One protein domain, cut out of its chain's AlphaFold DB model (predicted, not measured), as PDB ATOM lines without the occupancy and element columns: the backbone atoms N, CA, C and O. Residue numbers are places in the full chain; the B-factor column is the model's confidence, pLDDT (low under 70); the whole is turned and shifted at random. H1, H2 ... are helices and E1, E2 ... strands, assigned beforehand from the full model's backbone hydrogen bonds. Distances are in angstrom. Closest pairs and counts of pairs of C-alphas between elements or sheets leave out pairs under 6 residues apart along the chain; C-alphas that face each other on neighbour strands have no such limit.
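AT A GLANCE: This is residues 590 to 677 of the 683 residues of the protein "BNR repeat domain protein" of Parcubacteria group bacterium GW2011_GWA2_40_23 (UniProt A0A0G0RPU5). Two sheets lie face to face as a small sandwich: a twisted sheet of five strands, E3 E2 E5 E8 E7, is partly covered on one face by a smaller sheet, E4 E1 E6, with the strands of the two at 14 degrees. The short helix H1 sits at one end, and the long link of residues 640 to 652 loops out at the other. The printed part has 88 residues, with eight named strands and one named helix in the order E1 E2 E3 E4 H1 E5 E6 E7 E8; both sheets are antiparallel and the class is mostly strand. The whole is compact, with a radius of gyration of the C-alphas of 12.0 A, and rounded, spanning 32 by 24 by 23 A.

HOW THE PARTS SIT: E1, residues 590 to 595, is the inner strand of the smaller sheet. It is antiparallel to E4, residues 616 to 621, with N 592 and O 619 2.9 A apart, and to E6, residues 653 to 656, with N 593 and O 655 2.7 A apart. In the larger sheet E2, residues 601 to 607, forms a hairpin with the edge strand E3, residues 610 to 614; N 604 and O 612 are 2.9 A apart. E2 is also antiparallel to E5, residues 631 to 639, at 157 degrees, with N 603 and O 637 2.8 A apart. E5 has E8, residues 673 to 676, as its other neighbour, with N 636 and O 673 2.8 A apart. E8 forms a hairpin with the edge strand E7, residues 661 to 664; N 676 and O 661 are 2.8 A apart. Between the sheets, the closest C-alphas of E2 and E4 are those of Gly 602 and Gln 616, 7.0 A apart. H1, residues 623 to 626, is on the larger sheet at a height over the sheet of 6.5 A, over none of its strands, and is too short for any O i to N i+4 pair.

IN THESE COORDINATES: E1 begins at C-alpha 590 (231.858, 216.704, 180.727) and is 16.6 A long. E2 measures 19.0 A, E3 13.7 A and E4 16.1 A. H1 measures 5.3 A. E5, the longest strand, runs 26.4 A to C-alpha 639 (253.107, 210.641, 169.428). E6 and E7 each measure 10.3 A. E8 measures 9.9 A and ends at C-alpha 676 (241.602, 223.967, 180.742).

THE WHOLE: The two C-alphas farthest apart, those of Gly 599 and Gly 630, are 35.6 A apart. The printed part has no cut, and E5 to E6 is the long link. Mean pLDDT of the printed part is 79.9; residues 607 to 610, 628 to 630, 643 to 646 and 666 to 671 are under 70.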
ATOM      1  N   ILE A 590     231.048 216.114 181.802       81.19
ATOM      2  CA  ILE A 590     231.858 216.704 180.727       81.19
ATOM      3  C   ILE A 590     232.314 215.621 179.759       81.19
ATOM      4  O   ILE A 590     232.846 214.578 180.166       81.19
ATOM      5  N   ASN A 591     232.133 215.883 178.468       88.00
ATOM      6  CA  ASN A 591     232.549 215.009 177.386       88.00
ATOM      7  C   ASN A 591     233.513 215.747 176.458       88.00
ATOM      8  O   ASN A 591     233.138 216.707 175.787       88.00
ATOM      9  N   CYS A 592     234.738 215.236 176.361       88.56
ATOM     10  CA  CYS A 592     235.766 215.747 175.463       88.56
ATOM     11  C   CYS A 592     236.266 214.651 174.525       88.56
ATOM     12  O   CYS A 592     236.491 213.513 174.936       88.56
ATOM     13  N   GLN A 593     236.488 214.989 173.262       94.06
ATOM     14  CA  GLN A 593     237.089 214.123 172.264       94.06
ATOM     15  C   GLN A 593     238.434 214.693 171.818       94.06
ATOM     16  O   GLN A 593     238.496 215.795 171.282       94.06
ATOM     17  N   VAL A 594     239.499 213.910 171.985       93.88
ATOM     18  CA  VAL A 594     240.848 214.220 171.498       93.88
ATOM     19  C   VAL A 594     241.164 213.310 170.317       93.88
ATOM     20  O   VAL A 594     241.120 212.085 170.443       93.88
ATOM     21  N   THR A 595     241.488 213.893 169.165       93.69
ATOM     22  CA  THR A 595     241.789 213.149 167.934       93.69
ATOM     23  C   THR A 595     243.185 213.485 167.427       93.69
ATOM     24  O   THR A 595     243.524 214.655 167.254       93.69
ATOM     25  N   CYS A 596     243.988 212.452 167.165       91.38
ATOM     26  CA  CYS A 596     245.319 212.571 166.583       91.38
ATOM     27  C   CYS A 596     245.311 212.287 165.067       91.38
ATOM     28  O   CYS A 596     244.403 211.633 164.545       91.38
ATOM     29  N   PRO A 597     246.325 212.764 164.323       90.31
ATOM     30  CA  PRO A 597     246.485 212.432 162.909       90.31
ATOM     31  C   PRO A 597     246.731 210.933 162.672       90.31
ATOM     32  O   PRO A 597     247.337 210.241 163.491       90.31
ATOM     33  N   GLU A 598     246.322 210.434 161.500       85.69
ATOM     34  CA  GLU A 598     246.505 209.030 161.111       85.69
ATOM     35  C   GLU A 598     247.978 208.589 161.219       85.69
ATOM     36  O   GLU A 598     248.876 209.201 160.638       85.69
ATOM     37  N   GLY A 599     248.227 207.507 161.966       82.69
ATOM     38  CA  GLY A 599     249.571 206.977 162.219       82.69
ATOM     39  C   GLY A 599     250.225 207.455 163.521       82.69
ATOM     40  O   GLY A 599     251.309 206.968 163.842       82.69
ATOM     41  N   MET A 600     249.577 208.342 164.282       88.69
ATOM     42  CA  MET A 600     249.987 208.723 165.638       88.69
ATOM     43  C   MET A 600     249.106 208.057 166.703       88.69
ATOM     44  O   MET A 600     247.968 207.664 166.447       88.69
ATOM     45  N   ILE A 601     249.646 207.915 167.912       88.06
ATOM     46  CA  ILE A 601     248.919 207.445 169.093       88.06
ATOM     47  C   ILE A 601     248.712 208.645 170.012       88.06
ATOM     48  O   ILE A 601     249.678 209.313 170.377       88.06
ATOM     49  N   GLY A 602     247.459 208.919 170.361       88.50
ATOM     50  CA  GLY A 602     247.099 209.908 171.365       88.50
ATOM     51  C   GLY A 602     247.236 209.360 172.778       88.50
ATOM     52  O   GLY A 602     247.035 208.165 173.020       88.50
ATOM     53  N   PHE A 603     247.538 210.261 173.700       88.81
ATOM     54  CA  PHE A 603     247.622 210.047 175.136       88.81
ATOM     55  C   PHE A 603     246.834 211.170 175.806       88.81
ATOM     56  O   PHE A 603     247.036 212.324 175.450       88.81
ATOM     57  N   VAL A 604     245.934 210.830 176.728       89.44
ATOM     58  CA  VAL A 604     245.177 211.788 177.552       89.44
ATOM     59  C   VAL A 604     245.248 211.330 179.000       89.44
ATOM     60  O   VAL A 604     244.979 210.156 179.268       89.44
ATOM     61  N   TRP A 605     245.596 212.217 179.925       86.19
ATOM     62  CA  TRP A 605     245.642 211.906 181.352       86.19
ATOM     63  C   TRP A 605     245.298 213.127 182.199       86.19
ATOM     64  O   TRP A 605     245.415 214.260 181.760       86.19
ATOM     65  N   TRP A 606     244.799 212.885 183.403       80.88
ATOM     66  CA  TRP A 606     244.402 213.947 184.336       80.88
ATOM     67  C   TRP A 606     244.598 213.533 185.793       80.88
ATOM     68  O   TRP A 606     244.072 214.171 186.693       80.88
ATOM     69  N   ASP A 607     245.309 212.423 186.016       69.50
ATOM     70  CA  ASP A 607     245.806 211.943 187.304       69.50
ATOM     71  C   ASP A 607     246.913 210.901 187.047       69.50
ATOM     72  O   ASP A 607     246.962 210.271 185.987       69.50
ATOM     73  N   THR A 608     247.768 210.663 188.038       58.03
ATOM     74  CA  THR A 608     248.902 209.723 188.010       58.03
ATOM     75  C   THR A 608     248.539 208.279 187.642       58.03
ATOM     76  O   THR A 608     249.389 207.559 187.120       58.03
ATOM     77  N   ASP A 609     247.283 207.870 187.850       59.50
ATOM     78  CA  ASP A 609     246.799 206.509 187.585       59.50
ATOM     79  C   ASP A 609     245.812 206.411 186.397       59.50
ATOM     80  O   ASP A 609     245.380 205.307 186.044       59.50
ATOM     81  N   LYS A 610     245.441 207.531 185.756       63.72
ATOM     82  CA  LYS A 610     244.409 207.569 184.702       63.72
ATOM     83  C   LYS A 610     244.983 208.065 183.375       63.72
ATOM     84  O   LYS A 610     245.023 209.260 183.119       63.72
ATOM     85  N   VAL A 611     245.361 207.123 182.505       79.06
ATOM     86  CA  VAL A 611     245.825 207.402 181.135       79.06
ATOM     87  C   VAL A 611     244.940 206.677 180.121       79.06
ATOM     88  O   VAL A 611     244.809 205.451 180.152       79.06
ATOM     89  N   LEU A 612     244.362 207.424 179.184       84.75
ATOM     90  CA  LEU A 612     243.663 206.906 178.012       84.75
ATOM     91  C   LEU A 612     244.581 206.983 176.791       84.75
ATOM     92  O   LEU A 612     245.308 207.957 176.609       84.75
ATOM     93  N   THR A 613     244.550 205.952 175.943       87.62
ATOM     94  CA  THR A 613     245.367 205.903 174.722       87.62
ATOM     95  C   THR A 613     244.553 205.448 173.522       87.62
ATOM     96  O   THR A 613     243.665 204.601 173.634       87.62
ATOM     97  N   GLY A 614     244.857 206.010 172.358       85.81
ATOM     98  CA  GLY A 614     244.158 205.708 171.114       85.81
ATOM     99  C   GLY A 614     244.344 206.809 170.080       85.81
ATOM    100  O   GLY A 614     244.833 207.884 170.395       85.81
ATOM    101  N   ASN A 615     243.961 206.550 168.830       85.62
ATOM    102  CA  ASN A 615     243.993 207.587 167.793       85.62
ATOM    103  C   ASN A 615     242.861 208.624 167.978       85.62
ATOM    104  O   ASN A 615     243.014 209.795 167.658       85.62
ATOM    105  N   GLN A 616     241.728 208.185 168.532       90.19
ATOM    106  CA  GLN A 616     240.590 209.026 168.896       90.19
ATOM    107  C   GLN A 616     240.139 208.618 170.299       90.19
ATOM    108  O   GLN A 616     239.791 207.456 170.528       90.19
ATOM    109  N   ILE A 617     240.211 209.550 171.244       91.88
ATOM    110  CA  ILE A 617     240.009 209.322 172.674       91.88
ATOM    111  C   ILE A 617     238.793 210.125 173.112       91.88
ATOM    112  O   ILE A 617     238.767 211.338 172.947       91.88
ATOM    113  N   ASN A 618     237.798 209.445 173.682       89.56
ATOM    114  CA  ASN A 618     236.655 210.098 174.313       89.56
ATOM    115  C   ASN A 618     236.860 210.078 175.825       89.56
ATOM    116  O   ASN A 618     236.824 209.012 176.443       89.56
ATOM    117  N   LEU A 619     237.085 211.254 176.394       86.25
ATOM    118  CA  LEU A 619     237.109 211.497 177.822       86.25
ATOM    119  C   LEU A 619     235.681 211.794 178.289       86.25
ATOM    120  O   LEU A 619     235.062 212.748 177.826       86.25
ATOM    121  N   GLN A 620     235.171 210.975 179.205       86.94
ATOM    122  CA  GLN A 620     233.935 211.248 179.937       86.94
ATOM    123  C   GLN A 620     234.284 211.329 181.417       86.94
ATOM    124  O   GLN A 620     234.741 210.339 181.989       86.94
ATOM    125  N   THR A 621     234.103 212.501 182.015       78.62
ATOM    126  CA  THR A 621     234.559 212.793 183.378       78.62
ATOM    127  C   THR A 621     233.606 213.772 184.064       78.62
ATOM    128  O   THR A 621     232.803 214.432 183.400       78.62
ATOM    129  N   SER A 622     233.651 213.849 185.391       77.56
ATOM    130  CA  SER A 622     232.953 214.888 186.156       77.56
ATOM    131  C   SER A 622     233.880 216.067 186.446       77.56
ATOM    132  O   SER A 622     235.104 215.916 186.428       77.56
ATOM    133  N   GLU A 623     233.297 217.222 186.775       70.81
ATOM    134  CA  GLU A 623     234.034 218.412 187.231       70.81
ATOM    135  C   GLU A 623     234.980 218.069 188.390       70.81
ATOM    136  O   GLU A 623     236.169 218.371 188.356       70.81
ATOM    137  N   THR A 624     234.477 217.314 189.370       70.75
ATOM    138  CA  THR A 624     235.235 216.874 190.549       70.75
ATOM    139  C   THR A 624     236.445 216.000 190.234       70.75
ATOM    140  O   THR A 624     237.382 215.972 191.024       70.75
ATOM    141  N   GLU A 625     236.444 215.278 189.110       74.44
ATOM    142  CA  GLU A 625     237.586 214.454 188.706       74.44
ATOM    143  C   GLU A 625     238.644 215.252 187.935       74.44
ATOM    144  O   GLU A 625     239.809 214.868 187.970       74.44
ATOM    145  N   LEU A 626     238.259 216.348 187.270       75.88
ATOM    146  CA  LEU A 626     239.181 217.262 186.584       75.88
ATOM    147  C   LEU A 626     239.826 218.272 187.534       75.88
ATOM    148  O   LEU A 626     240.895 218.792 187.229       75.88
ATOM    149  N   CYS A 627     239.179 218.554 188.666       76.12
ATOM    150  CA  CYS A 627     239.659 219.486 189.675       76.12
ATOM    151  C   CYS A 627     240.930 218.981 190.376       76.12
ATOM    152  O   CYS A 627     240.891 218.370 191.446       76.12
ATOM    153  N   GLN A 628     242.079 219.279 189.777       65.06
ATOM    154  CA  GLN A 628     243.412 218.966 190.274       65.06
ATOM    155  C   GLN A 628     244.102 220.261 190.715       65.06
ATOM    156  O   GLN A 628     244.243 221.207 189.947       65.06
ATOM    157  N   ARG A 629     244.578 220.302 191.968       59.03
ATOM    158  CA  ARG A 629     245.298 221.463 192.543       59.03
ATOM    159  C   ARG A 629     244.503 222.784 192.536       59.03
ATOM    160  O   ARG A 629     245.111 223.847 192.566       59.03
ATOM    161  N   GLY A 630     243.172 222.711 192.580       68.19
ATOM    162  CA  GLY A 630     242.292 223.883 192.685       68.19
ATOM    163  C   GLY A 630     241.794 224.436 191.350       68.19
ATOM    164  O   GLY A 630     241.081 225.430 191.358       68.19
ATOM    165  N   GLU A 631     242.106 223.790 190.226       76.94
ATOM    166  CA  GLU A 631     241.604 224.169 188.900       76.94
ATOM    167  C   GLU A 631     241.280 222.915 188.065       76.94
ATOM    168  O   GLU A 631     241.804 221.833 188.336       76.94
ATOM    169  N   ALA A 632     240.380 223.035 187.082       84.25
ATOM    170  CA  ALA A 632     239.916 221.911 186.264       84.25
ATOM    171  C   ALA A 632     240.664 221.845 184.929       84.25
ATOM    172  O   ALA A 632     240.546 222.762 184.108       84.25
ATOM    173  N   TRP A 633     241.396 220.753 184.693       88.81
ATOM    174  CA  TRP A 633     242.158 220.547 183.457       88.81
ATOM    175  C   TRP A 633     242.538 219.074 183.224       88.81
ATOM    176  O   TRP A 633     242.417 218.234 184.116       88.81
ATOM    177  N   PHE A 634     242.976 218.753 182.003       88.69
ATOM    178  CA  PHE A 634     243.641 217.487 181.674       88.69
ATOM    179  C   PHE A 634     244.768 217.682 180.651       88.69
ATOM    180  O   PHE A 634     244.708 218.587 179.818       88.69
ATOM    181  N   ASP A 635     245.749 216.784 180.660       88.69
ATOM    182  CA  ASP A 635     246.855 216.733 179.707       88.69
ATOM    183  C   ASP A 635     246.553 215.859 178.495       88.69
ATOM    184  O   ASP A 635     245.858 214.835 178.573       88.69
ATOM    185  N   PHE A 636     247.168 216.201 177.366       90.38
ATOM    186  CA  PHE A 636     247.167 215.363 176.184       90.38
ATOM    187  C   PHE A 636     248.408 215.522 175.305       90.38
ATOM    188  O   PHE A 636     249.136 216.516 175.326       90.38
ATOM    189  N   ASN A 637     248.625 214.516 174.463       89.62
ATOM    190  CA  ASN A 637     249.699 214.503 173.484       89.62
ATOM    191  C   ASN A 637     249.416 213.527 172.332       89.62
ATOM    192  O   ASN A 637     248.823 212.472 172.546       89.62
ATOM    193  N   CYS A 638     249.928 213.813 171.130       90.25
ATOM    194  CA  CYS A 638     250.026 212.838 170.038       90.25
ATOM    195  C   CYS A 638     251.484 212.420 169.847       90.25
ATOM    196  O   CYS A 638     252.370 213.274 169.854       90.25
ATOM    197  N   ALA A 639     251.749 211.129 169.641       85.25
ATOM    198  CA  ALA A 639     253.107 210.641 169.428       85.25
ATOM    199  C   ALA A 639     253.237 209.644 168.273       85.25
ATOM    200  O   ALA A 639     252.346 208.836 168.011       85.25
ATOM    201  N   THR A 640     254.386 209.686 167.595       80.88
ATOM    202  CA  THR A 640     254.764 208.705 166.554       80.88
ATOM    203  C   THR A 640     255.546 207.512 167.113       80.88
ATOM    204  O   THR A 640     255.544 206.437 166.514       80.88
ATOM    205  N   ASP A 641     256.177 207.681 168.277       76.00
ATOM    206  CA  ASP A 641     256.836 206.650 169.075       76.00
ATOM    207  C   ASP A 641     256.837 207.050 170.568       76.00
ATOM    208  O   ASP A 641     256.335 208.108 170.929       76.00
ATOM    209  N   LEU A 642     257.369 206.197 171.454       72.12
ATOM    210  CA  LEU A 642     257.435 206.471 172.901       72.12
ATOM    211  C   LEU A 642     258.697 207.260 173.315       72.12
ATOM    212  O   LEU A 642     259.100 207.215 174.479       72.12
ATOM    213  N   SER A 643     259.381 207.923 172.376       67.00
ATOM    214  CA  SER A 643     260.517 208.797 172.678       67.00
ATOM    215  C   SER A 643     260.048 210.230 172.937       67.00
ATOM    216  O   SER A 643     259.090 210.697 172.329       67.00
ATOM    217  N   TRP A 644     260.756 210.966 173.801       57.12
ATOM    218  CA  TRP A 644     260.408 212.355 174.143       57.12
ATOM    219  C   TRP A 644     260.363 213.302 172.934       57.12
ATOM    220  O   TRP A 644     259.588 214.247 172.919       57.12
ATOM    221  N   SER A 645     261.149 213.028 171.890       63.62
ATOM    222  CA  SER A 645     261.127 213.780 170.628       63.62
ATOM    223  C   SER A 645     259.920 213.482 169.734       63.62
ATOM    224  O   SER A 645     259.719 214.180 168.743       63.62
ATOM    225  N   GLY A 646     259.171 212.417 170.028       68.94
ATOM    226  CA  GLY A 646     258.032 211.959 169.241       68.94
ATOM    227  C   GLY A 646     256.702 212.596 169.637       68.94
ATOM    228  O   GLY A 646     255.759 212.474 168.856       68.94
ATOM    229  N   PHE A 647     256.631 213.255 170.801       78.56
ATOM    230  CA  PHE A 647     255.433 213.917 171.321       78.56
ATOM    231  C   PHE A 647     255.231 215.299 170.695       78.56
ATOM    232  O   PHE A 647     256.157 216.104 170.602       78.56
ATOM    233  N   ASN A 648     254.006 215.568 170.253       83.69
ATOM    234  CA  ASN A 648     253.583 216.858 169.736       83.69
ATOM    235  C   ASN A 648     252.074 217.025 169.964       83.69
ATOM    236  O   ASN A 648     251.262 216.385 169.298       83.69
ATOM    237  N   TRP A 649     251.685 217.883 170.901       87.94
ATOM    238  CA  TRP A 649     250.277 218.161 171.194       87.94
ATOM    239  C   TRP A 649     249.613 219.070 170.151       87.94
ATOM    240  O   TRP A 649     248.413 218.961 169.917       87.94
ATOM    241  N   GLN A 650     250.383 219.917 169.458       86.38
ATOM    242  CA  GLN A 650     249.858 220.937 168.535       86.38
ATOM    243  C   GLN A 650     249.167 220.350 167.297       86.38
ATOM    244  O   GLN A 650     248.520 221.072 166.542       86.38
ATOM    245  N   VAL A 651     249.341 219.050 167.050       87.44
ATOM    246  CA  VAL A 651     248.715 218.344 165.927       87.44
ATOM    247  C   VAL A 651     247.409 217.641 166.306       87.44
ATOM    248  O   VAL A 651     246.764 217.087 165.419       87.44
ATOM    249  N   ALA A 652     247.024 217.634 167.587       86.94
ATOM    250  CA  ALA A 652     245.752 217.066 168.023       86.94
ATOM    251  C   ALA A 652     244.610 218.076 167.862       86.94
ATOM    252  O   ALA A 652     244.798 219.282 168.016       86.94
ATOM    253  N   THR A 653     243.405 217.574 167.613       91.88
ATOM    254  CA  THR A 653     242.170 218.363 167.697       91.88
ATOM    255  C   THR A 653     241.389 217.947 168.934       91.88
ATOM    256  O   THR A 653     241.181 216.747 169.139       91.88
ATOM    257  N   VAL A 654     240.937 218.919 169.725       90.81
ATOM    258  CA  VAL A 654     240.135 218.690 170.933       90.81
ATOM    259  C   VAL A 654     238.779 219.368 170.776       90.81
ATOM    260  O   VAL A 654     238.713 220.554 170.462       90.81
ATOM    261  N   GLU A 655     237.708 218.617 171.009       90.38
ATOM    262  CA  GLU A 655     236.335 219.122 171.028       90.38
ATOM    263  C   GLU A 655     235.665 218.711 172.338       90.38
ATOM    264  O   GLU A 655     235.640 217.527 172.664       90.38
ATOM    265  N   CYS A 656     235.115 219.670 173.079       85.81
ATOM    266  CA  CYS A 656     234.398 219.428 174.331       85.81
ATOM    267  C   CYS A 656     232.971 219.981 174.250       85.81
ATOM    268  O   CYS A 656     232.696 220.909 173.489       85.81
ATOM    269  N   ASP A 657     232.057 219.415 175.038       84.00
ATOM    270  CA  ASP A 657     230.686 219.921 175.203       84.00
ATOM    271  C   ASP A 657     230.592 221.185 176.078       84.00
ATOM    272  O   ASP A 657     229.541 221.825 176.140       84.00
ATOM    273  N   VAL A 658     231.710 221.579 176.683       78.12
ATOM    274  CA  VAL A 658     231.916 222.816 177.438       78.12
ATOM    275  C   VAL A 658     233.057 223.633 176.827       78.12
ATOM    276  O   VAL A 658     233.917 223.101 176.124       78.12
ATOM    277  N   GLU A 659     233.058 224.943 177.075       78.69
ATOM    278  CA  GLU A 659     234.112 225.839 176.591       78.69
ATOM    279  C   GLU A 659     235.455 225.510 177.253       78.69
ATOM    280  O   GLU A 659     235.531 225.370 178.476       78.69
ATOM    281  N   VAL A 660     236.507 225.412 176.435       83.88
ATOM    282  CA  VAL A 660     237.856 225.041 176.872       83.88
ATOM    283  C   VAL A 660     238.921 225.967 176.301       83.88
ATOM    284  O   VAL A 660     238.789 226.487 175.193       83.88
ATOM    285  N   GLU A 661     240.007 226.125 177.046       84.88
ATOM    286  CA  GLU A 661     241.244 226.765 176.607       84.88
ATOM    287  C   GLU A 661     242.328 225.693 176.431       84.88
ATOM    288  O   GLU A 661     242.523 224.858 177.309       84.88
ATOM    289  N   ILE A 662     243.046 225.708 175.306       85.12
ATOM    290  CA  ILE A 662     244.118 224.743 175.028       85.12
ATOM    291  C   ILE A 662     245.441 225.496 174.975       85.12
ATOM    292  O   ILE A 662     245.609 226.392 174.144       85.12
ATOM    293  N   LYS A 663     246.390 225.123 175.830       80.44
ATOM    294  CA  LYS A 663     247.705 225.773 175.925       80.44
ATOM    295  C   LYS A 663     248.818 224.761 176.168       80.44
ATOM    296  O   LYS A 663     248.561 223.583 176.384       80.44
ATOM    297  N   ALA A 664     250.066 225.208 176.045       77.75
ATOM    298  CA  ALA A 664     251.214 224.370 176.384       77.75
ATOM    299  C   ALA A 664     251.219 224.079 177.889       77.75
ATOM    300  O   ALA A 664     250.885 224.976 178.660       77.75
ATOM    301  N   GLY A 665     251.633 222.873 178.274       70.25
ATOM    302  CA  GLY A 665     251.677 222.445 179.665       70.25
ATOM    303  C   GLY A 665     252.558 223.345 180.525       70.25
ATOM    304  O   GLY A 665     253.721 223.595 180.191       70.25
ATOM    305  N   ILE A 666     251.985 223.874 181.605       59.34
ATOM    306  CA  ILE A 666     252.642 224.807 182.537       59.34
ATOM    307  C   ILE A 666     252.884 224.113 183.885       59.34
ATOM    308  O   ILE A 666     253.738 224.548 184.664       59.34
ATOM    309  N   VAL A 667     252.151 223.029 184.169       50.84
ATOM    310  CA  VAL A 667     252.036 222.466 185.516       50.84
ATOM    311  C   VAL A 667     253.006 221.313 185.784       50.84
ATOM    312  O   VAL A 667     253.401 221.162 186.952       50.84
ATOM    313  N   ASP A 668     253.448 220.536 184.780       50.66
ATOM    314  CA  ASP A 668     254.460 219.502 185.037       50.66
ATOM    315  C   ASP A 668     255.609 219.277 184.026       50.66
ATOM    316  O   ASP A 668     256.722 219.093 184.529       50.66
ATOM    317  N   PHE A 669     255.508 219.426 182.698       50.47
ATOM    318  CA  PHE A 669     256.702 219.406 181.825       50.47
ATOM    319  C   PHE A 669     256.578 220.254 180.540       50.47
ATOM    320  O   PHE A 669     255.581 220.259 179.827       50.47
ATOM    321  N   ALA A 670     257.666 220.938 180.154       54.00
ATOM    322  CA  ALA A 670     257.718 221.683 178.893       54.00
ATOM    323  C   ALA A 670     257.669 220.726 177.681       54.00
ATOM    324  O   ALA A 670     258.693 220.147 177.304       54.00
ATOM    325  N   GLY A 671     256.494 220.567 177.063       61.44
ATOM    326  CA  GLY A 671     256.329 219.782 175.832       61.44
ATOM    327  C   GLY A 671     254.956 219.144 175.595       61.44
ATOM    328  O   GLY A 671     254.730 218.657 174.487       61.44
ATOM    329  N   GLU A 672     254.046 219.148 176.570       76.31
ATOM    330  CA  GLU A 672     252.668 218.645 176.430       76.31
ATOM    331  C   GLU A 672     251.634 219.751 176.204       76.31
ATOM    332  O   GLU A 672     251.965 220.939 176.265       76.31
ATOM    333  N   GLY A 673     250.408 219.360 175.855       83.50
ATOM    334  CA  GLY A 673     249.266 220.263 175.757       83.50
ATOM    335  C   GLY A 673     248.316 220.027 176.921       83.50
ATOM    336  O   GLY A 673     248.009 218.881 177.233       83.50
ATOM    337  N   GLU A 674     247.816 221.100 177.518       89.06
ATOM    338  CA  GLU A 674     246.804 221.073 178.574       89.06
ATOM    339  C   GLU A 674     245.482 221.640 178.037       89.06
ATOM    340  O   GLU A 674     245.464 222.633 177.298       89.06
ATOM    341  N   VAL A 675     244.366 221.027 178.431       88.56
ATOM    342  CA  VAL A 675     242.998 221.500 178.178       88.56
ATOM    343  C   VAL A 675     242.406 221.984 179.493       88.56
ATOM    344  O   VAL A 675     242.223 221.194 180.416       88.56
ATOM    345  N   TRP A 676     242.089 223.270 179.558       86.25
ATOM    346  CA  TRP A 676     241.602 223.967 180.742       86.25
ATOM    347  C   TRP A 676     240.134 224.338 180.601       86.25
ATOM    348  O   TRP A 676     239.677 224.706 179.517       86.25
ATOM    349  N   PHE A 677     239.408 224.296 181.713       84.31
ATOM    350  CA  PHE A 677     237.976 224.571 181.753       84.31
ATOM    351  C   PHE A 677     237.696 225.840 182.575       84.31
ATOM    352  O   PHE A 677     237.382 225.747 183.761       84.31
TER     353      PHE A 677